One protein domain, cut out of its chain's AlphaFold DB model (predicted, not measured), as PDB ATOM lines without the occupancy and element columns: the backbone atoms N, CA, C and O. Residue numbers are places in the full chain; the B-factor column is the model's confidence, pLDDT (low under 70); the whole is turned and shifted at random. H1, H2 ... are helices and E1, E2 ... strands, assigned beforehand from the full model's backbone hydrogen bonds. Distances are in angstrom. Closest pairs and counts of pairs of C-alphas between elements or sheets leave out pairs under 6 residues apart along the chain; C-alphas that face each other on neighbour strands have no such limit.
ATOM      1  N   ILE A  53     190.032 178.802 213.571       87.12
ATOM      2  CA  ILE A  53     188.744 178.136 213.836       87.12
ATOM      3  C   ILE A  53     187.794 178.162 212.634       87.12
ATOM      4  O   ILE A  53     186.801 177.441 212.608       87.12
ATOM      5  N   ALA A  54     188.076 179.007 211.643       88.00
ATOM      6  CA  ALA A  54     187.286 179.118 210.428       88.00
ATOM      7  C   ALA A  54     188.116 179.719 209.288       88.00
ATOM      8  O   ALA A  54     189.219 180.226 209.498       88.00
ATOM      9  N   TYR A  55     187.547 179.713 208.089       87.19
ATOM     10  CA  TYR A  55     188.059 180.391 206.908       87.19
ATOM     11  C   TYR A  55     186.961 181.230 206.267       87.19
ATOM     12  O   TYR A  55     185.782 180.876 206.303       87.19
ATOM     13  N   LYS A  56     187.339 182.339 205.643       85.75
ATOM     14  CA  LYS A  56     186.470 183.080 204.727       85.75
ATOM     15  C   LYS A  56     186.355 182.359 203.380       85.75
ATOM     16  O   LYS A  56     187.148 181.477 203.055       85.75
ATOM     17  N   ALA A  57     185.401 182.794 202.559       80.19
ATOM     18  CA  ALA A  57     185.174 182.248 201.219       80.19
ATOM     19  C   ALA A  57     186.360 182.465 200.259       80.19
ATOM     20  O   ALA A  57     186.488 181.743 199.275       80.19
ATOM     21  N   ASP A  58     187.219 183.447 200.540       83.75
ATOM     22  CA  ASP A  58     188.469 183.713 199.818       83.75
ATOM     23  C   ASP A  58     189.662 182.888 200.342       83.75
ATOM     24  O   ASP A  58     190.767 182.996 199.814       83.75
ATOM     25  N   GLY A  59     189.449 182.050 201.363       82.62
ATOM     26  CA  GLY A  59     190.478 181.219 201.984       82.62
ATOM     27  C   GLY A  59     191.258 181.903 203.109       82.62
ATOM     28  O   GLY A  59     192.185 181.295 203.643       82.62
ATOM     29  N   GLN A  60     190.908 183.132 203.512       88.06
ATOM     30  CA  GLN A  60     191.562 183.782 204.648       88.06
ATOM     31  C   GLN A  60     191.246 183.032 205.952       88.06
ATOM     32  O   GLN A  60     190.079 182.878 206.316       88.06
ATOM     33  N   ALA A  61     192.286 182.597 206.667       88.81
ATOM     34  CA  ALA A  61     192.158 181.980 207.983       88.81
ATOM     35  C   ALA A  61     191.636 182.986 209.018       88.81
ATOM     36  O   ALA A  61     192.094 184.128 209.067       88.81
ATOM     37  N   LEU A  62     190.706 182.542 209.860       87.31
ATOM     38  CA  LEU A  62     190.122 183.326 210.936       87.31
ATOM     39  C   LEU A  62     190.471 182.708 212.283       87.31
ATOM     40  O   LEU A  62     190.082 181.579 212.597       87.31
ATOM     41  N   THR A  63     191.173 183.492 213.096       89.56
ATOM     42  CA  THR A  63     191.259 183.239 214.533       89.56
ATOM     43  C   THR A  63     189.972 183.682 215.220       89.56
ATOM     44  O   THR A  63     189.117 184.343 214.625       89.56
ATOM     45  N   ILE A  64     189.825 183.379 216.509       85.62
ATOM     46  CA  ILE A  64     188.625 183.793 217.245       85.62
ATOM     47  C   ILE A  64     188.519 185.325 217.343       85.62
ATOM     48  O   ILE A  64     187.420 185.884 217.281       85.62
ATOM     49  N   LYS A  65     189.654 186.027 217.429       86.69
ATOM     50  CA  LYS A  65     189.679 187.496 217.402       86.69
ATOM     51  C   LYS A  65     189.191 188.039 216.055       86.69
ATOM     52  O   LYS A  65     188.406 188.993 216.029       86.69
ATOM     53  N   ASP A  66     189.629 187.428 214.960       86.44
ATOM     54  CA  ASP A  66     189.268 187.864 213.609       86.44
ATOM     55  C   ASP A  66     187.797 187.579 213.324       86.44
ATOM     56  O   ASP A  66     187.078 188.452 212.846       86.44
ATOM     57  N   LEU A  67     187.315 186.399 213.722       85.50
ATOM     58  CA  LEU A  67     185.909 186.033 213.607       85.50
ATOM     59  C   LEU A  67     185.012 186.989 214.402       85.50
ATOM     60  O   LEU A  67     183.973 187.421 213.906       85.50
ATOM     61  N   LYS A  68     185.406 187.349 215.629       85.31
ATOM     62  CA  LYS A  68     184.645 188.298 216.450       85.31
ATOM     63  C   LYS A  68     184.541 189.663 215.769       85.31
ATOM     64  O   LYS A  68     183.461 190.246 215.753       85.31
ATOM     65  N   THR A  69     185.644 190.153 215.208       86.50
ATOM     66  CA  THR A  69     185.664 191.414 214.453       86.50
ATOM     67  C   THR A  69     184.755 191.325 213.225       86.50
ATOM     68  O   THR A  69     183.897 192.183 213.046       86.50
ATOM     69  N   GLU A  70     184.856 190.246 212.448       83.31
ATOM     70  CA  GLU A  70     184.042 190.025 211.247       83.31
ATOM     71  C   GLU A  70     182.536 189.994 211.565       83.31
ATOM     72  O   GLU A  70     181.738 190.622 210.876       83.31
ATOM     73  N   ILE A  71     182.131 189.306 212.638       83.25
ATOM     74  CA  ILE A  71     180.724 189.253 213.063       83.25
ATOM     75  C   ILE A  71     180.227 190.642 213.483       83.25
ATOM     76  O   ILE A  71     179.114 191.022 213.121       83.25
ATOM     77  N   LEU A  72     181.035 191.411 214.219       83.31
ATOM     78  CA  LEU A  72     180.667 192.769 214.632       83.31
ATOM     79  C   LEU A  72     180.490 193.701 213.429       83.31
ATOM     80  O   LEU A  72     179.520 194.455 213.391       83.31
ATOM     81  N   GLU A  73     181.365 193.612 212.428       83.38
ATOM     82  CA  GLU A  73     181.225 194.368 211.180       83.38
ATOM     83  C   GLU A  73     179.968 193.972 210.402       83.38
ATOM     84  O   GLU A  73     179.260 194.834 209.888       83.38
ATOM     85  N   ILE A  74     179.647 192.677 210.342       81.00
ATOM     86  CA  ILE A  74     178.426 192.190 209.690       81.00
ATOM     87  C   ILE A  74     177.169 192.731 210.391       81.00
ATOM     88  O   ILE A  74     176.195 193.100 209.726       81.00
ATOM     89  N   ILE A  75     177.173 192.784 211.725       76.31
ATOM     90  CA  ILE A  75     176.069 193.348 212.511       76.31
ATOM     91  C   ILE A  75     175.940 194.851 212.237       76.31
ATOM     92  O   ILE A  75     174.835 195.321 211.965       76.31
ATOM     93  N   ASP A  76     177.048 195.594 212.234       78.00
ATOM     94  CA  ASP A  76     177.049 197.034 211.954       78.00
ATOM     95  C   ASP A  76     176.573 197.347 210.520       78.00
ATOM     96  O   ASP A  76     175.723 198.218 210.324       78.00
ATOM     97  N   ASP A  77     177.004 196.566 209.524       73.25
ATOM     98  CA  ASP A  77     176.511 196.638 208.138       73.25
ATOM     99  C   ASP A  77     174.996 196.372 208.046       73.25
ATOM    100  O   ASP A  77     174.291 196.992 207.243       73.25
ATOM    101  N   THR A  78     174.477 195.467 208.882       69.19
ATOM    102  CA  THR A  78     173.037 195.170 208.965       69.19
ATOM    103  C   THR A  78     172.267 196.333 209.583       69.19
ATOM    104  O   THR A  78     171.192 196.686 209.099       69.19
ATOM    105  N   CYS A  79     172.818 196.960 210.626       65.19
ATOM    106  CA  CYS A  79     172.213 198.110 211.293       65.19
ATOM    107  C   CYS A  79     172.241 199.380 210.426       65.19
ATOM    108  O   CYS A  79     171.299 200.168 210.474       65.19
ATOM    109  N   LYS A  80     173.288 199.573 209.613       66.12
ATOM    110  CA  LYS A  80     173.445 200.740 208.726       66.12
ATOM    111  C   LYS A  80     172.693 200.607 207.398       66.12
ATOM    112  O   LYS A  80     172.354 201.613 206.780       66.12
ATOM    113  N   GLY A  81     172.442 199.383 206.941       56.31
ATOM    114  CA  GLY A  81     171.886 199.105 205.622       56.31
ATOM    115  C   GLY A  81     170.433 198.636 205.637       56.31
ATOM    116  O   GLY A  81     170.184 197.453 205.422       56.31
ATOM    117  N   SER A  82     169.459 199.544 205.764       57.41
ATOM    118  CA  SER A  82     168.018 199.218 205.655       57.41
ATOM    119  C   SER A  82     167.549 198.852 204.232       57.41
ATOM    120  O   SER A  82     166.361 198.629 204.005       57.41
ATOM    121  N   ALA A  83     168.459 198.811 203.252       60.38
ATOM    122  CA  ALA A  83     168.154 198.496 201.862       60.38
ATOM    123  C   ALA A  83     168.247 196.977 201.567       60.38
ATOM    124  O   ALA A  83     169.069 196.270 202.157       60.38
ATOM    125  N   PRO A  84     167.485 196.448 200.590       60.50
ATOM    126  CA  PRO A  84     167.505 195.019 200.244       60.50
ATOM    127  C   PRO A  84     168.890 194.490 199.826       60.50
ATOM    128  O   PRO A  84     169.221 193.326 200.061       60.50
ATOM    129  N   ALA A  85     169.718 195.346 199.219       61.88
ATOM    130  CA  ALA A  85     171.050 194.988 198.731       61.88
ATOM    131  C   ALA A  85     172.050 194.695 199.868       61.88
ATOM    132  O   ALA A  85     172.841 193.755 199.766       61.88
ATOM    133  N   THR A  86     171.987 195.444 200.973       64.19
ATOM    134  CA  THR A  86     172.846 195.242 202.153       64.19
ATOM    135  C   THR A  86     172.498 193.950 202.888       64.19
ATOM    136  O   THR A  86     173.401 193.198 203.249       64.19
ATOM    137  N   HIS A  87     171.210 193.605 202.990       63.72
ATOM    138  CA  HIS A  87     170.772 192.339 203.589       63.72
ATOM    139  C   HIS A  87     171.265 191.111 202.799       63.72
ATOM    140  O   HIS A  87     171.703 190.114 203.378       63.72
ATOM    141  N   CYS A  88     171.245 191.178 201.462       63.06
ATOM    142  CA  CYS A  88     171.747 190.091 200.619       63.06
ATOM    143  C   CYS A  88     173.274 189.928 200.749       63.06
ATOM    144  O   CYS A  88     173.772 188.805 200.870       63.06
ATOM    145  N   LYS A  89     174.016 191.043 200.815       69.44
ATOM    146  CA  LYS A  89     175.473 191.050 201.029       69.44
ATOM    147  C   LYS A  89     175.860 190.452 202.387       69.44
ATOM    148  O   LYS A  89     176.724 189.581 202.435       69.44
ATOM    149  N   VAL A  90     175.178 190.847 203.464       74.88
ATOM    150  CA  VAL A  90     175.369 190.296 204.818       74.88
ATOM    151  C   VAL A  90     175.111 188.789 204.853       74.88
ATOM    152  O   VAL A  90     175.958 188.018 205.308       74.88
ATOM    153  N   LYS A  91     173.971 188.343 204.312       72.00
ATOM    154  CA  LYS A  91     173.609 186.918 204.277       72.00
ATOM    155  C   LYS A  91     174.625 186.086 203.491       72.00
ATOM    156  O   LYS A  91     174.870 184.933 203.835       72.00
ATOM    157  N   THR A  92     175.212 186.663 202.446       72.44
ATOM    158  CA  THR A  92     176.243 186.009 201.630       72.44
ATOM    159  C   THR A  92     177.576 185.925 202.376       72.44
ATOM    160  O   THR A  92     178.182 184.859 202.382       72.44
ATOM    161  N   ARG A  93     177.992 186.993 203.077       75.88
ATOM    162  CA  ARG A  93     179.209 187.002 203.917       75.88
ATOM    163  C   ARG A  93     179.154 185.944 205.021       75.88
ATOM    164  O   ARG A  93     180.095 185.173 205.147       75.88
ATOM    165  N   LEU A  94     178.034 185.835 205.746       77.50
ATOM    166  CA  LEU A  94     177.860 184.812 206.792       77.50
ATOM    167  C   LEU A  94     177.926 183.382 206.243       77.50
ATOM    168  O   LEU A  94     178.548 182.517 206.849       77.50
ATOM    169  N   LYS A  95     177.309 183.131 205.082       78.81
ATOM    170  CA  LYS A  95     177.367 181.818 204.415       78.81
ATOM    171  C   LYS A  95     178.755 181.470 203.875       78.81
ATOM    172  O   LYS A  95     179.016 180.299 203.628       78.81
ATOM    173  N   GLY A  96     179.602 182.471 203.654       76.12
ATOM    174  CA  GLY A  96     180.970 182.300 203.178       76.12
ATOM    175  C   GLY A  96     181.969 181.910 204.267       76.12
ATOM    176  O   GLY A  96     183.132 181.708 203.941       76.12
ATOM    177  N   ILE A  97     181.553 181.824 205.535       82.88
ATOM    178  CA  ILE A  97     182.417 181.371 206.629       82.88
ATOM    179  C   ILE A  97     182.381 179.838 206.684       82.88
ATOM    180  O   ILE A  97     181.334 179.235 206.919       82.88
ATOM    181  N   LEU A  98     183.538 179.221 206.460       81.50
ATOM    182  CA  LEU A  98     183.774 177.782 206.500       81.50
ATOM    183  C   LEU A  98     184.397 177.410 207.849       81.50
ATOM    184  O   LEU A  98     185.503 177.844 208.154       81.50
ATOM    185  N   TRP A  99     183.688 176.627 208.654       81.12
ATOM    186  CA  TRP A  99     184.116 176.223 209.998       81.12
ATOM    187  C   TRP A  99     185.031 174.997 209.946       81.12
ATOM    188  O   TRP A  99     184.823 174.124 209.099       81.12
ATOM    189  N   LEU A 100     186.029 174.955 210.832       73.31
ATOM    190  CA  LEU A 100     186.899 173.792 211.044       73.31
ATOM    191  C   LEU A 100     186.297 172.795 212.038       73.31
ATOM    192  O   LEU A 100     185.625 173.246 212.993       73.31
TER     193      LEU A 100
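This is residues 53 to 100 of the 100 residues of an uncharacterized protein of Flavobacterium subsaxonicum WB 4.1-42 = DSM 21790 (UniProt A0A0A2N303). A helical hairpin of two helices side by side, H1 and the shorter H2, with a small two-stranded sheet at the end opposite the link between H1 and H2. After H2 the last residues run on in much the same direction to that sheet, where residues 98 to 99 pair with residues 54 to 55 of E1, antiparallel. The printed part has 48 residues with two named strands and two named helices, in the order E1, E2, H1, H2; the sheet's order is E1 - E2, antiparallel, and the class is mostly helix. The whole is only just compact, close to loose, with a radius of gyration of the C-alphas of 11.1 A, and elongated, spanning 32 by 17 by 12 A.

E1, residues 53 to 55, and E2, residues 61 to 63, form an antiparallel hairpin at 148 degrees. N 62 and O 54 are within hydrogen-bond range at 2.8 A, as are N 53 and O 62 at 2.9 A. Residues 54 to 55 of E1 also pair, antiparallel, with residues 98 to 99. H1, residues 64 to 80, has its closest C-alphas to E1 at Ile 64 and Ile 53, 6.6 A apart; E2 and H1 are near each other. H2, residues 84 to 95, touches H1, which meets it with residues 74 to 78 alone; the closest C-alphas, of Ile 74 and Val 90, are 6.1 A apart. These helices form a helical hairpin at a shallow tilt of 15 degrees, opposite ways. E1 and E2 are apart from H2. In H1 and H2 every O i to N i+4 pair is within hydrogen-bond range.

E1 begins at C-alpha 53, (188.744, 178.136, 213.836). H1 is 24.3 A long, from C-alpha 64 at (188.625, 183.793, 217.245). H2 is 17.0 A long and ends at C-alpha 95, (177.367, 181.818, 204.415).

The C-alphas of Ala 83 and Leu 100, the two farthest apart, are 32.3 A apart. The printed part has no cut, and its three links are tight. Residues 78 to 89 are under 70 in pLDDT; the mean of the printed part is 77.3.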